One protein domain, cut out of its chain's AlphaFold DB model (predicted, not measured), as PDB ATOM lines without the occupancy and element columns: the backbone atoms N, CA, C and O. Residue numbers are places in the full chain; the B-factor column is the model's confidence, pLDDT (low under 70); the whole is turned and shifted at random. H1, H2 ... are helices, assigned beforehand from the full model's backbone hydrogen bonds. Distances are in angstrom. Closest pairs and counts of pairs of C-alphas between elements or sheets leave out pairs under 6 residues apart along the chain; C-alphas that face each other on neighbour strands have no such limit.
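What this domain is: This is residues 316 to 430 of the 714 residues of the protein "AGP2beta-2, putative" of Trypanosoma cruzi (strain CL Brener) (UniProt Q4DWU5). The long helix H5 crosses H2 and H6, which run side by side in the middle, while the equally long H3 pairs with H1 on the side away from H5. H4 stands nearly square to H6, its early residues touching it. The 115 printed residues hold six named helices, H1 to H6 in order, and no named strand: all helix. The whole is compact, with a radius of gyration of the C-alphas of 13.7 A, and rounded, spanning 40 by 32 by 27 A.

Where its parts are: Find C-alpha 401 at (75.491, 105.924, 311.010); from there H5 runs 26.7 A to residue 418. H3, residues 359 to 376, is 25.7 A long, and H2, residues 334 to 350, 24.4 A. H1, residues 317 to 331, starts at C-alpha 317 (89.716, 102.045, 288.420) and runs 21.7 A. H4 is residues 383 to 394; H6, residues 421 to 430, ends at C-alpha 430 (83.874, 119.977, 301.532).

How they stand to each other: Look first at the hubs, H2 and H6: they touch at C-alphas 341 and 429, 5.9 A apart, a shallow tilt of 24 degrees, the same way. H5 touches H2 at C-alphas 401 and 346, 5.5 A, a steep tilt of 50 degrees, and H6 at 412 and 424, 5.5 A. H4 touches H6 with residues 386 to 389 alone, about perpendicular at 82 degrees, C-alphas 386 and 427 being 6.4 A apart. H1 and H2 form a hairpin, closest at C-alphas 329 and 337, 6.5 A. H1 touches H3 at C-alphas 322 and 365, 5.2 A. H2 and H3 are apart. Every O i to N i+4 pair is within hydrogen-bond range in H2, H3 and H6; H1 has 10 of 11, H4 7 of 8, H5 13 of 14.

The domain as a whole: C-alphas 316 and 417, the farthest apart, are 41.2 A apart. The printed part has no cut and no long link. Look for pLDDT under 70 at residues 316 to 319, 355 to 357 and 378.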
ATOM      1  N   ARG A 316      92.820 103.062 285.507       45.64
ATOM      2  CA  ARG A 316      91.627 103.923 285.652       45.64
ATOM      3  C   ARG A 316      90.611 103.495 286.721       45.64
ATOM      4  O   ARG A 316      89.553 104.104 286.779       45.64
ATOM      5  N   ASP A 317      90.851 102.543 287.615       47.44
ATOM      6  CA  ASP A 317      89.716 102.045 288.420       47.44
ATOM      7  C   ASP A 317      89.355 102.884 289.665       47.44
ATOM      8  O   ASP A 317      88.184 102.937 290.045       47.44
ATOM      9  N   ALA A 318      90.272 103.711 290.189       49.40
ATOM     10  CA  ALA A 318      89.905 104.773 291.146       49.40
ATOM     11  C   ALA A 318      88.954 105.826 290.530       49.40
ATOM     12  O   ALA A 318      88.267 106.550 291.254       49.40
ATOM     13  N   SER A 319      88.887 105.894 289.194       60.73
ATOM     14  CA  SER A 319      88.072 106.867 288.469       60.73
ATOM     15  C   SER A 319      86.575 106.555 288.579       60.73
ATOM     16  O   SER A 319      85.795 107.461 288.841       60.73
ATOM     17  N   ASN A 320      86.160 105.284 288.542       71.69
ATOM     18  CA  ASN A 320      84.734 104.928 288.536       71.69
ATOM     19  C   ASN A 320      84.012 105.345 289.827       71.69
ATOM     20  O   ASN A 320      82.943 105.951 289.767       71.69
ATOM     21  N   GLY A 321      84.606 105.066 290.994       79.49
ATOM     22  CA  GLY A 321      84.039 105.481 292.281       79.49
ATOM     23  C   GLY A 321      84.006 107.004 292.435       79.49
ATOM     24  O   GLY A 321      82.994 107.562 292.860       79.49
ATOM     25  N   ALA A 322      85.079 107.687 292.019       83.67
ATOM     26  CA  ALA A 322      85.122 109.145 292.015       83.67
ATOM     27  C   ALA A 322      84.085 109.751 291.052       83.67
ATOM     28  O   ALA A 322      83.467 110.752 291.398       83.67
ATOM     29  N   HIS A 323      83.842 109.141 289.884       81.67
ATOM     30  CA  HIS A 323      82.819 109.590 288.931       81.67
ATOM     31  C   HIS A 323      81.427 109.454 289.475       81.67
ATOM     32  O   HIS A 323      80.679 110.414 289.392       81.67
ATOM     33  N   LEU A 324      81.094 108.302 290.049       85.96
ATOM     34  CA  LEU A 324      79.780 108.097 290.644       85.96
ATOM     35  C   LEU A 324      79.514 109.130 291.746       85.96
ATOM     36  O   LEU A 324      78.440 109.725 291.778       85.96
ATOM     37  N   ALA A 325      80.507 109.400 292.600       89.45
ATOM     38  CA  ALA A 325      80.384 110.407 293.649       89.45
ATOM     39  C   ALA A 325      80.215 111.830 293.085       89.45
ATOM     40  O   ALA A 325      79.328 112.562 293.526       89.45
ATOM     41  N   LEU A 326      81.037 112.223 292.105       88.23
ATOM     42  CA  LEU A 326      80.971 113.554 291.491       88.23
ATOM     43  C   LEU A 326      79.700 113.758 290.666       88.23
ATOM     44  O   LEU A 326      79.101 114.823 290.740       88.23
ATOM     45  N   ASP A 327      79.287 112.761 289.889       86.05
ATOM     46  CA  ASP A 327      78.086 112.821 289.056       86.05
ATOM     47  C   ASP A 327      76.839 113.001 289.923       86.05
ATOM     48  O   ASP A 327      76.027 113.893 289.674       86.05
ATOM     49  N   PHE A 328      76.738 112.230 291.011       88.51
ATOM     50  CA  PHE A 328      75.635 112.371 291.954       88.51
ATOM     51  C   PHE A 328      75.656 113.738 292.650       88.51
ATOM     52  O   PHE A 328      74.615 114.383 292.760       88.51
ATOM     53  N   TYR A 329      76.832 114.209 293.074       89.59
ATOM     54  CA  TYR A 329      76.982 115.522 293.705       89.59
ATOM     55  C   TYR A 329      76.612 116.685 292.764       89.59
ATOM     56  O   TYR A 329      75.971 117.637 293.196       89.59
ATOM     57  N   LEU A 330      76.978 116.616 291.478       86.27
ATOM     58  CA  LEU A 330      76.760 117.710 290.524       86.27
ATOM     59  C   LEU A 330      75.365 117.726 289.886       86.27
ATOM     60  O   LEU A 330      74.889 118.801 289.514       86.27
ATOM     61  N   ASN A 331      74.729 116.564 289.717       86.14
ATOM     62  CA  ASN A 331      73.476 116.450 288.963       86.14
ATOM     63  C   ASN A 331      72.220 116.378 289.840       86.14
ATOM     64  O   ASN A 331      71.114 116.491 289.310       86.14
ATOM     65  N   GLN A 332      72.360 116.161 291.149       86.27
ATOM     66  CA  GLN A 332      71.229 116.121 292.079       86.27
ATOM     67  C   GLN A 332      71.061 117.460 292.799       86.27
ATOM     68  O   GLN A 332      72.025 118.185 293.027       86.27
ATOM     69  N   ASP A 333      69.831 117.780 293.195       83.23
ATOM     70  CA  ASP A 333      69.507 119.003 293.922       83.23
ATOM     71  C   ASP A 333      68.600 118.751 295.139       83.23
ATOM     72  O   ASP A 333      68.086 117.653 295.385       83.23
ATOM     73  N   GLY A 334      68.471 119.792 295.965       84.61
ATOM     74  CA  GLY A 334      67.572 119.818 297.115       84.61
ATOM     75  C   GLY A 334      67.841 118.720 298.148       84.61
ATOM     76  O   GLY A 334      68.968 118.503 298.591       84.61
ATOM     77  N   GLU A 335      66.769 118.049 298.565       86.54
ATOM     78  CA  GLU A 335      66.784 117.055 299.642       86.54
ATOM     79  C   GLU A 335      67.573 115.791 299.274       86.54
ATOM     80  O   GLU A 335      68.244 115.208 300.125       86.54
ATOM     81  N   THR A 336      67.555 115.379 298.004       88.55
ATOM     82  CA  THR A 336      68.286 114.183 297.555       88.55
ATOM     83  C   THR A 336      69.793 114.379 297.672       88.55
ATOM     84  O   THR A 336      70.487 113.483 298.156       88.55
ATOM     85  N   LEU A 337      70.289 115.561 297.288       90.06
ATOM     86  CA  LEU A 337      71.696 115.920 297.450       90.06
ATOM     87  C   LEU A 337      72.084 115.970 298.931       90.06
ATOM     88  O   LEU A 337      73.096 115.386 299.314       90.06
ATOM     89  N   GLY A 338      71.256 116.608 299.767       90.94
ATOM     90  CA  GLY A 338      71.475 116.674 301.213       90.94
ATOM     91  C   GLY A 338      71.598 115.287 301.851       90.94
ATOM     92  O   GLY A 338      72.583 115.019 302.539       90.94
ATOM     93  N   ARG A 339      70.662 114.374 301.550       92.00
ATOM     94  CA  ARG A 339      70.719 112.985 302.039       92.00
ATOM     95  C   ARG A 339      71.979 112.264 301.569       92.00
ATOM     96  O   ARG A 339      72.630 111.610 302.374       92.00
ATOM     97  N   PHE A 340      72.357 112.396 300.298       93.84
ATOM     98  CA  PHE A 340      73.573 111.760 299.790       93.84
ATOM     99  C   PHE A 340      74.837 112.271 300.471       93.84
ATOM    100  O   PHE A 340      75.631 111.458 300.940       93.84
ATOM    101  N   VAL A 341      75.003 113.591 300.569       94.29
ATOM    102  CA  VAL A 341      76.158 114.223 301.221       94.29
ATOM    103  C   VAL A 341      76.306 113.708 302.651       94.29
ATOM    104  O   VAL A 341      77.380 113.248 303.037       94.29
ATOM    105  N   VAL A 342      75.219 113.723 303.422       94.09
ATOM    106  CA  VAL A 342      75.242 113.304 304.824       94.09
ATOM    107  C   VAL A 342      75.473 111.796 304.954       94.09
ATOM    108  O   VAL A 342      76.336 111.387 305.728       94.09
ATOM    109  N   SER A 343      74.765 110.959 304.191       92.04
ATOM    110  CA  SER A 343      74.905 109.498 304.267       92.04
ATOM    111  C   SER A 343      76.259 108.996 303.760       92.04
ATOM    112  O   SER A 343      76.829 108.082 304.357       92.04
ATOM    113  N   PHE A 344      76.807 109.585 302.693       93.51
ATOM    114  CA  PHE A 344      78.136 109.224 302.196       93.51
ATOM    115  C   PHE A 344      79.210 109.570 303.226       93.51
ATOM    116  O   PHE A 344      80.041 108.724 303.555       93.51
ATOM    117  N   LEU A 345      79.164 110.782 303.790       94.79
ATOM    118  CA  LEU A 345      80.102 111.189 304.834       94.79
ATOM    119  C   LEU A 345      79.954 110.340 306.097       94.79
ATOM    120  O   LEU A 345      80.970 109.919 306.642       94.79
ATOM    121  N   ALA A 346      78.729 110.013 306.518       91.24
ATOM    122  CA  ALA A 346      78.495 109.102 307.636       91.24
ATOM    123  C   ALA A 346      79.194 107.756 307.407       91.24
ATOM    124  O   ALA A 346      79.911 107.270 308.278       91.24
ATOM    125  N   HIS A 347      79.054 107.184 306.208       89.44
ATOM    126  CA  HIS A 347      79.707 105.925 305.868       89.44
ATOM    127  C   HIS A 347      81.237 106.035 305.904       89.44
ATOM    128  O   HIS A 347      81.903 105.227 306.551       89.44
ATOM    129  N   VAL A 348      81.812 107.044 305.245       89.82
ATOM    130  CA  VAL A 348      83.275 107.186 305.183       89.82
ATOM    131  C   VAL A 348      83.861 107.497 306.566       89.82
ATOM    132  O   VAL A 348      84.893 106.937 306.928       89.82
ATOM    133  N   VAL A 349      83.213 108.335 307.375       88.80
ATOM    134  CA  VAL A 349      83.692 108.677 308.723       88.80
ATOM    135  C   VAL A 349      83.589 107.491 309.683       88.80
ATOM    136  O   VAL A 349      84.551 107.199 310.395       88.80
ATOM    137  N   VAL A 350      82.436 106.821 309.726       83.98
ATOM    138  CA  VAL A 350      82.149 105.802 310.749       83.98
ATOM    139  C   VAL A 350      82.782 104.457 310.398       83.98
ATOM    140  O   VAL A 350      83.325 103.793 311.281       83.98
ATOM    141  N   GLU A 351      82.756 104.068 309.123       83.28
ATOM    142  CA  GLU A 351      83.241 102.757 308.677       83.28
ATOM    143  C   GLU A 351      84.671 102.848 308.132       83.28
ATOM    144  O   GLU A 351      85.577 102.162 308.605       83.28
ATOM    145  N   VAL A 352      84.911 103.730 307.157       83.66
ATOM    146  CA  VAL A 352      86.173 103.730 306.394       83.66
ATOM    147  C   VAL A 352      87.326 104.344 307.178       83.66
ATOM    148  O   VAL A 352      88.408 103.768 307.214       83.66
ATOM    149  N   CYS A 353      87.118 105.467 307.868       83.07
ATOM    150  CA  CYS A 353      88.166 106.111 308.674       83.07
ATOM    151  C   CYS A 353      88.573 105.287 309.910       83.07
ATOM    152  O   CYS A 353      89.432 105.719 310.684       83.07
ATOM    153  N   ARG A 354      87.956 104.119 310.128       76.10
ATOM    154  CA  ARG A 354      88.371 103.128 311.127       76.10
ATOM    155  C   ARG A 354      89.103 101.929 310.512       76.10
ATOM    156  O   ARG A 354      89.838 101.256 311.232       76.10
ATOM    157  N   GLU A 355      88.956 101.670 309.212       68.23
ATOM    158  CA  GLU A 355      89.621 100.568 308.509       68.23
ATOM    159  C   GLU A 355      90.923 101.013 307.826       68.23
ATOM    160  O   GLU A 355      91.002 102.062 307.193       68.23
ATOM    161  N   THR A 356      91.969 100.179 307.898       65.20
ATOM    162  CA  THR A 356      93.273 100.479 307.273       65.20
ATOM    163  C   THR A 356      93.488  99.806 305.921       65.20
ATOM    164  O   THR A 356      94.513 100.013 305.266       65.20
ATOM    165  N   ARG A 357      92.551  98.964 305.487       66.82
ATOM    166  CA  ARG A 357      92.657  98.247 304.219       66.82
ATOM    167  C   ARG A 357      92.163  99.178 303.109       66.82
ATOM    168  O   ARG A 357      91.061  99.700 303.203       66.82
ATOM    169  N   HIS A 358      92.963  99.381 302.063       77.41
ATOM    170  CA  HIS A 358      92.652 100.266 300.923       77.41
ATOM    171  C   HIS A 358      92.728 101.782 301.195       77.41
ATOM    172  O   HIS A 358      92.137 102.553 300.439       77.41
ATOM    173  N   ILE A 359      93.482 102.234 302.210       81.47
ATOM    174  CA  ILE A 359      93.659 103.676 302.491       81.47
ATOM    175  C   ILE A 359      94.074 104.450 301.229       81.47
ATOM    176  O   ILE A 359      93.471 105.476 300.924       81.47
ATOM    177  N   GLY A 360      95.046 103.943 300.460       80.87
ATOM    178  CA  GLY A 360      95.515 104.608 299.239       80.87
ATOM    179  C   GLY A 360      94.414 104.858 298.198       80.87
ATOM    180  O   GLY A 360      94.364 105.926 297.592       80.87
ATOM    181  N   ASN A 361      93.475 103.922 298.036       81.78
ATOM    182  CA  ASN A 361      92.364 104.078 297.093       81.78
ATOM    183  C   ASN A 361      91.363 105.120 297.556       81.78
ATOM    184  O   ASN A 361      90.899 105.927 296.755       81.78
ATOM    185  N   TRP A 362      91.028 105.090 298.846       87.07
ATOM    186  CA  TRP A 362      90.125 106.066 299.434       87.07
ATOM    187  C   TRP A 362      90.714 107.466 299.347       87.07
ATOM    188  O   TRP A 362      90.015 108.386 298.936       87.07
ATOM    189  N   LEU A 363      92.005 107.627 299.637       89.01
ATOM    190  CA  LEU A 363      92.687 108.906 299.467       89.01
ATOM    191  C   LEU A 363      92.692 109.364 298.007       89.01
ATOM    192  O   LEU A 363      92.410 110.533 297.744       89.01
ATOM    193  N   SER A 364      92.944 108.462 297.056       86.64
ATOM    194  CA  SER A 364      92.858 108.777 295.627       86.64
ATOM    195  C   SER A 364      91.447 109.229 295.233       86.64
ATOM    196  O   SER A 364      91.294 110.292 294.626       86.64
ATOM    197  N   LEU A 365      90.408 108.491 295.643       88.84
ATOM    198  CA  LEU A 365      89.008 108.845 295.395       88.84
ATOM    199  C   LEU A 365      88.674 110.216 295.983       88.84
ATOM    200  O   LEU A 365      88.206 111.090 295.260       88.84
ATOM    201  N   LEU A 366      88.952 110.424 297.272       92.24
ATOM    202  CA  LEU A 366      88.646 111.673 297.967       92.24
ATOM    203  C   LEU A 366      89.386 112.853 297.331       92.24
ATOM    204  O   LEU A 366      88.784 113.901 297.133       92.24
ATOM    205  N   THR A 367      90.644 112.672 296.922       90.67
ATOM    206  CA  THR A 367      91.419 113.710 296.222       90.67
ATOM    207  C   THR A 367      90.720 114.160 294.938       90.67
ATOM    208  O   THR A 367      90.534 115.359 294.717       90.67
ATOM    209  N   HIS A 368      90.285 113.210 294.105       88.95
ATOM    210  CA  HIS A 368      89.593 113.523 292.853       88.95
ATOM    211  C   HIS A 368      88.214 114.137 293.101       88.95
ATOM    212  O   HIS A 368      87.843 115.096 292.421       88.95
ATOM    213  N   VAL A 369      87.471 113.626 294.086       91.54
ATOM    214  CA  VAL A 369      86.148 114.150 294.450       91.54
ATOM    215  C   VAL A 369      86.249 115.579 294.974       91.54
ATOM    216  O   VAL A 369      85.485 116.432 294.521       91.54
ATOM    217  N   ILE A 370      87.209 115.876 295.853       93.09
ATOM    218  CA  ILE A 370      87.434 117.229 296.376       93.09
ATOM    219  C   ILE A 370      87.820 118.172 295.235       93.09
ATOM    220  O   ILE A 370      87.148 119.184 295.042       93.09
ATOM    221  N   TYR A 371      88.852 117.846 294.446       90.39
ATOM    222  CA  TYR A 371      89.319 118.738 293.379       90.39
ATOM    223  C   TYR A 371      88.236 118.971 292.316       90.39
ATOM    224  O   TYR A 371      87.989 120.111 291.921       90.39
ATOM    225  N   GLY A 372      87.514 117.922 291.909       89.13
ATOM    226  CA  GLY A 372      86.398 118.052 290.972       89.13
ATOM    227  C   GLY A 372      85.261 118.898 291.545       89.13
ATOM    228  O   GLY A 372      84.752 119.781 290.858       89.13
ATOM    229  N   SER A 373      84.909 118.695 292.817       90.30
ATOM    230  CA  SER A 373      83.895 119.513 293.491       90.30
ATOM    231  C   SER A 373      84.316 120.986 293.538       90.30
ATOM    232  O   SER A 373      83.491 121.844 293.246       90.30
ATOM    233  N   ILE A 374      85.594 121.300 293.806       89.41
ATOM    234  CA  ILE A 374      86.115 122.682 293.785       89.41
ATOM    235  C   ILE A 374      86.039 123.291 292.374       89.41
ATOM    236  O   ILE A 374      85.685 124.461 292.229       89.41
ATOM    237  N   LEU A 375      86.366 122.523 291.329       84.60
ATOM    238  CA  LEU A 375      86.350 123.008 289.944       84.60
ATOM    239  C   LEU A 375      84.944 123.359 289.441       84.60
ATOM    240  O   LEU A 375      84.804 124.270 288.623       84.60
ATOM    241  N   TYR A 376      83.923 122.622 289.882       82.37
ATOM    242  CA  TYR A 376      82.558 122.744 289.359       82.37
ATOM    243  C   TYR A 376      81.567 123.415 290.316       82.37
ATOM    244  O   TYR A 376      80.484 123.811 289.875       82.37
ATOM    245  N   THR A 377      81.907 123.578 291.598       76.47
ATOM    246  CA  THR A 377      81.048 124.304 292.541       76.47
ATOM    247  C   THR A 377      80.925 125.780 292.161       76.47
ATOM    248  O   THR A 377      81.859 126.432 291.688       76.47
ATOM    249  N   ARG A 378      79.733 126.334 292.394       64.61
ATOM    250  CA  ARG A 378      79.433 127.757 292.183       64.61
ATOM    251  C   ARG A 378      79.893 128.626 293.356       64.61
ATOM    252  O   ARG A 378      79.965 129.847 293.207       64.61
ATOM    253  N   HIS A 379      80.187 128.018 294.504       73.82
ATOM    254  CA  HIS A 379      80.449 128.710 295.760       73.82
ATOM    255  C   HIS A 379      81.892 128.485 296.202       73.82
ATOM    256  O   HIS A 379      82.353 127.357 296.334       73.82
ATOM    257  N   GLN A 380      82.622 129.579 296.418       75.87
ATOM    258  CA  GLN A 380      83.967 129.505 296.971       75.87
ATOM    259  C   GLN A 380      83.922 129.685 298.474       75.87
ATOM    260  O   GLN A 380      83.374 130.672 298.962       75.87
ATOM    261  N   PHE A 381      84.545 128.748 299.176       83.58
ATOM    262  CA  PHE A 381      84.678 128.788 300.619       83.58
ATOM    263  C   PHE A 381      86.083 129.223 301.005       83.58
ATOM    264  O   PHE A 381      87.066 128.895 300.337       83.58
ATOM    265  N   ASN A 382      86.178 129.978 302.096       83.57
ATOM    266  CA  ASN A 382      87.463 130.234 302.719       83.57
ATOM    267  C   ASN A 382      87.949 128.922 303.367       83.57
ATOM    268  O   ASN A 382      87.181 128.309 304.113       83.57
ATOM    269  N   PRO A 383      89.205 128.489 303.142       83.71
ATOM    270  CA  PRO A 383      89.766 127.313 303.808       83.71
ATOM    271  C   PRO A 383      89.615 127.322 305.338       83.71
ATOM    272  O   PRO A 383      89.451 126.266 305.948       83.71
ATOM    273  N   CYS A 384      89.616 128.500 305.974       84.77
ATOM    274  CA  CYS A 384      89.383 128.622 307.414       84.77
ATOM    275  C   CYS A 384      87.970 128.186 307.833       84.77
ATOM    276  O   CYS A 384      87.826 127.544 308.873       84.77
ATOM    277  N   ASP A 385      86.951 128.490 307.026       87.75
ATOM    278  CA  ASP A 385      85.557 128.137 307.322       87.75
ATOM    279  C   ASP A 385      85.351 126.626 307.189       87.75
ATOM    280  O   ASP A 385      84.765 125.989 308.065       87.75
ATOM    281  N   VAL A 386      85.919 126.038 306.128       89.23
ATOM    282  CA  VAL A 386      85.919 124.584 305.905       89.23
ATOM    283  C   VAL A 386      86.585 123.876 307.083       89.23
ATOM    284  O   VAL A 386      85.992 122.970 307.662       89.23
ATOM    285  N   LYS A 387      87.758 124.352 307.518       85.93
ATOM    286  CA  LYS A 387      88.468 123.800 308.680       85.93
ATOM    287  C   LYS A 387      87.651 123.905 309.972       85.93
ATOM    288  O   LYS A 387      87.614 122.950 310.745       85.93
ATOM    289  N   GLY A 388      86.990 125.040 310.212       86.24
ATOM    290  CA  GLY A 388      86.103 125.214 311.365       86.24
ATOM    291  C   GLY A 388      84.941 124.215 311.360       86.24
ATOM    292  O   GLY A 388      84.606 123.641 312.396       86.24
ATOM    293  N   MET A 389      84.373 123.943 310.185       91.65
ATOM    294  CA  MET A 389      83.314 122.949 310.022       91.65
ATOM    295  C   MET A 389      83.817 121.509 310.171       91.65
ATOM    296  O   MET A 389      83.134 120.686 310.778       91.65
ATOM    297  N   SER A 390      85.026 121.196 309.697       88.95
ATOM    298  CA  SER A 390      85.630 119.869 309.871       88.95
ATOM    299  C   SER A 390      85.766 119.489 311.348       88.95
ATOM    300  O   SER A 390      85.604 118.321 311.687       88.95
ATOM    301  N   ILE A 391      85.980 120.464 312.243       86.46
ATOM    302  CA  ILE A 391      85.981 120.234 313.699       86.46
ATOM    303  C   ILE A 391      84.587 119.800 314.185       86.46
ATOM    304  O   ILE A 391      84.484 118.823 314.918       86.46
ATOM    305  N   ARG A 392      83.506 120.446 313.718       89.78
ATOM    306  CA  ARG A 392      82.127 120.026 314.056       89.78
ATOM    307  C   ARG A 392      81.805 118.621 313.542       89.78
ATOM    308  O   ARG A 392      81.046 117.901 314.180       89.78
ATOM    309  N   ILE A 393      82.352 118.233 312.389       90.53
ATOM    310  CA  ILE A 393      82.184 116.879 311.840       90.53
ATOM    311  C   ILE A 393      82.988 115.857 312.652       90.53
ATOM    312  O   ILE A 393      82.509 114.745 312.873       90.53
ATOM    313  N   ALA A 394      84.169 116.231 313.153       86.85
ATOM    314  CA  ALA A 394      84.971 115.371 314.019       86.85
ATOM    315  C   ALA A 394      84.208 114.950 315.289       86.85
ATOM    316  O   ALA A 394      84.310 113.795 315.700       86.85
ATOM    317  N   ASP A 395      83.365 115.831 315.841       88.39
ATOM    318  CA  ASP A 395      82.505 115.527 316.999       88.39
ATOM    319  C   ASP A 395      81.467 114.422 316.722       88.39
ATOM    320  O   ASP A 395      80.880 113.860 317.651       88.39
ATOM    321  N   LEU A 396      81.218 114.097 315.451       87.59
ATOM    322  CA  LEU A 396      80.286 113.046 315.044       87.59
ATOM    323  C   LEU A 396      80.958 111.682 314.845       87.59
ATOM    324  O   LEU A 396      80.257 110.688 314.663       87.59
ATOM    325  N   ARG A 397      82.295 111.611 314.881       83.29
ATOM    326  CA  ARG A 397      83.077 110.425 314.494       83.29
ATOM    327  C   ARG A 397      82.664 109.139 315.209       83.29
ATOM    328  O   ARG A 397      82.682 108.072 314.601       83.29
ATOM    329  N   ASP A 398      82.350 109.233 316.497       83.20
ATOM    330  CA  ASP A 398      82.104 108.057 317.337       83.20
ATOM    331  C   ASP A 398      80.641 107.618 317.407       83.20
ATOM    332  O   ASP A 398      80.303 106.686 318.138       83.20
ATOM    333  N   LEU A 399      79.784 108.258 316.618       86.76
ATOM    334  CA  LEU A 399      78.373 107.928 316.512       86.76
ATOM    335  C   LEU A 399      78.152 106.771 315.530       86.76
ATOM    336  O   LEU A 399      78.969 106.510 314.647       86.76
ATOM    337  N   ASP A 400      77.028 106.072 315.679       87.63
ATOM    338  CA  ASP A 400      76.530 105.178 314.637       87.63
ATOM    339  C   ASP A 400      76.023 105.979 313.424       87.63
ATOM    340  O   ASP A 400      75.783 107.186 313.506       87.63
ATOM    341  N   VAL A 401      75.856 105.296 312.289       84.58
ATOM    342  CA  VAL A 401      75.491 105.924 311.010       84.58
ATOM    343  C   VAL A 401      74.158 106.682 311.090       84.58
ATOM    344  O   VAL A 401      74.070 107.780 310.544       84.58
ATOM    345  N   ASP A 402      73.149 106.166 311.796       87.76
ATOM    346  CA  ASP A 402      71.820 106.795 311.884       87.76
ATOM    347  C   ASP A 402      71.842 108.045 312.783       87.76
ATOM    348  O   ASP A 402      71.226 109.079 312.492       87.76
ATOM    349  N   THR A 403      72.600 107.990 313.880       89.46
ATOM    350  CA  THR A 403      72.794 109.157 314.750       89.46
ATOM    351  C   THR A 403      73.657 110.221 314.068       89.46
ATOM    352  O   THR A 403      73.381 111.419 314.208       89.46
ATOM    353  N   PHE A 404      74.676 109.808 313.306       92.09
ATOM    354  CA  PHE A 404      75.482 110.718 312.494       92.09
ATOM    355  C   PHE A 404      74.600 111.449 311.487       92.09
ATOM    356  O   PHE A 404      74.665 112.676 311.416       92.09
ATOM    357  N   THR A 405      73.768 110.726 310.729       91.39
ATOM    358  CA  THR A 405      72.946 111.334 309.673       91.39
ATOM    359  C   THR A 405      71.978 112.362 310.245       91.39
ATOM    360  O   THR A 405      71.972 113.510 309.803       91.39
ATOM    361  N   THR A 406      71.271 112.008 311.319       92.58
ATOM    362  CA  THR A 406      70.338 112.917 312.004       92.58
ATOM    363  C   THR A 406      71.030 114.201 312.483       92.58
ATOM    364  O   THR A 406      70.506 115.306 312.324       92.58
ATOM    365  N   ARG A 407      72.230 114.089 313.072       92.01
ATOM    366  CA  ARG A 407      72.987 115.267 313.528       92.01
ATOM    367  C   ARG A 407      73.592 116.062 312.374       92.01
ATOM    368  O   ARG A 407      73.619 117.287 312.455       92.01
ATOM    369  N   GLY A 408      74.050 115.396 311.318       92.89
ATOM    370  CA  GLY A 408      74.562 116.039 310.109       92.89
ATOM    371  C   GLY A 408      73.498 116.910 309.445       92.89
ATOM    372  O   GLY A 408      73.747 118.082 309.167       92.89
ATOM    373  N   GLU A 409      72.278 116.390 309.298       93.97
ATOM    374  CA  GLU A 409      71.133 117.160 308.793       93.97
ATOM    375  C   GLU A 409      70.827 118.376 309.675       93.97
ATOM    376  O   GLU A 409      70.614 119.476 309.163       93.97
ATOM    377  N   ALA A 410      70.873 118.219 311.002       93.62
ATOM    378  CA  ALA A 410      70.678 119.334 311.925       93.62
ATOM    379  C   ALA A 410      71.762 120.418 311.783       93.62
ATOM    380  O   ALA A 410      71.439 121.604 311.839       93.62
ATOM    381  N   ILE A 411      73.026 120.038 311.561       93.97
ATOM    382  CA  ILE A 411      74.125 120.985 311.305       93.97
ATOM    383  C   ILE A 411      73.882 121.756 310.003       93.97
ATOM    384  O   ILE A 411      74.039 122.977 309.989       93.97
ATOM    385  N   ILE A 412      73.460 121.077 308.930       93.76
ATOM    386  CA  ILE A 412      73.130 121.734 307.655       93.76
ATOM    387  C   ILE A 412      71.980 122.729 307.846       93.76
ATOM    388  O   ILE A 412      72.068 123.859 307.372       93.76
ATOM    389  N   GLN A 413      70.925 122.345 308.568       93.53
ATOM    390  CA  GLN A 413      69.786 123.228 308.848       93.53
ATOM    391  C   GLN A 413      70.172 124.438 309.705       93.53
ATOM    392  O   GLN A 413      69.655 125.532 309.493       93.53
ATOM    393  N   ASP A 414      71.080 124.254 310.663       93.08
ATOM    394  CA  ASP A 414      71.621 125.327 311.499       93.08
ATOM    395  C   ASP A 414      72.422 126.337 310.660       93.08
ATOM    396  O   ASP A 414      72.137 127.531 310.697       93.08
ATOM    397  N   LEU A 415      73.331 125.852 309.807       91.14
ATOM    398  CA  LEU A 415      74.076 126.678 308.844       91.14
ATOM    399  C   LEU A 415      73.158 127.403 307.858       91.14
ATOM    400  O   LEU A 415      73.395 128.563 307.530       91.14
ATOM    401  N   ALA A 416      72.101 126.735 307.399       91.93
ATOM    402  CA  ALA A 416      71.135 127.281 306.453       91.93
ATOM    403  C   ALA A 416      70.226 128.380 307.044       91.93
ATOM    404  O   ALA A 416      69.356 128.896 306.342       91.93
ATOM    405  N   ARG A 417      70.383 128.736 308.327       91.66
ATOM    406  CA  ARG A 417      69.739 129.929 308.905       91.66
ATOM    407  C   ARG A 417      70.458 131.210 308.502       91.66
ATOM    408  O   ARG A 417      69.798 132.199 308.197       91.66
ATOM    409  N   ASP A 418      71.787 131.162 308.488       87.90
ATOM    410  CA  ASP A 418      72.651 132.296 308.139       87.90
ATOM    411  C   ASP A 418      73.086 132.251 306.665       87.90
ATOM    412  O   ASP A 418      73.364 133.278 306.045       87.90
ATOM    413  N   LEU A 419      73.124 131.047 306.091       85.71
ATOM    414  CA  LEU A 419      73.450 130.759 304.696       85.71
ATOM    415  C   LEU A 419      72.217 130.205 303.969       85.71
ATOM    416  O   LEU A 419      71.191 129.934 304.572       85.71
ATOM    417  N   SER A 420      72.293 129.995 302.655       89.84
ATOM    418  CA  SER A 420      71.254 129.230 301.953       89.84
ATOM    419  C   SER A 420      71.484 127.722 302.113       89.84
ATOM    420  O   SER A 420      72.624 127.280 302.257       89.84
ATOM    421  N   VAL A 421      70.416 126.914 302.032       89.49
ATOM    422  CA  VAL A 421      70.504 125.439 302.125       89.49
ATOM    423  C   VAL A 421      71.554 124.846 301.169       89.49
ATOM    424  O   VAL A 421      72.364 124.053 301.635       89.49
ATOM    425  N   PRO A 422      71.637 125.240 299.877       89.95
ATOM    426  CA  PRO A 422      72.672 124.711 298.984       89.95
ATOM    427  C   PRO A 422      74.096 125.034 299.450       89.95
ATOM    428  O   PRO A 422      74.964 124.168 299.428       89.95
ATOM    429  N   VAL A 423      74.330 126.261 299.931       90.34
ATOM    430  CA  VAL A 423      75.651 126.696 300.413       90.34
ATOM    431  C   VAL A 423      76.036 125.949 301.693       90.34
ATOM    432  O   VAL A 423      77.190 125.556 301.848       90.34
ATOM    433  N   ALA A 424      75.075 125.717 302.590       91.98
ATOM    434  CA  ALA A 424      75.283 124.930 303.801       91.98
ATOM    435  C   ALA A 424      75.629 123.464 303.481       91.98
ATOM    436  O   ALA A 424      76.577 122.922 304.052       91.98
ATOM    437  N   THR A 425      74.909 122.845 302.539       93.29
ATOM    438  CA  THR A 425      75.183 121.475 302.075       93.29
ATOM    439  C   THR A 425      76.572 121.362 301.446       93.29
ATOM    440  O   THR A 425      77.316 120.444 301.786       93.29
ATOM    441  N   ASP A 426      76.961 122.314 300.593       91.94
ATOM    442  CA  ASP A 426      78.292 122.339 299.974       91.94
ATOM    443  C   ASP A 426      79.409 122.516 301.011       91.94
ATOM    444  O   ASP A 426      80.422 121.817 300.962       91.94
ATOM    445  N   MET A 427      79.232 123.415 301.985       92.72
ATOM    446  CA  MET A 427      80.216 123.607 303.055       92.72
ATOM    447  C   MET A 427      80.389 122.330 303.886       92.72
ATOM    448  O   MET A 427      81.520 121.942 304.184       92.72
ATOM    449  N   PHE A 428      79.285 121.656 304.224       94.45
ATOM    450  CA  PHE A 428      79.321 120.377 304.934       94.45
ATOM    451  C   PHE A 428      80.016 119.289 304.103       94.45
ATOM    452  O   PHE A 428      80.830 118.533 304.638       94.45
ATOM    453  N   TRP A 429      79.765 119.252 302.791       94.62
ATOM    454  CA  TRP A 429      80.414 118.328 301.860       94.62
ATOM    455  C   TRP A 429      81.935 118.498 301.839       94.62
ATOM    456  O   TRP A 429      82.662 117.545 302.130       94.62
ATOM    457  N   PHE A 430      82.432 119.711 301.571       94.20
ATOM    458  CA  PHE A 430      83.874 119.977 301.532       94.20
ATOM    459  C   PHE A 430      84.551 119.690 302.871       94.20
ATOM    460  O   PHE A 430      85.600 119.047 302.901       94.20
TER     461      PHE A 430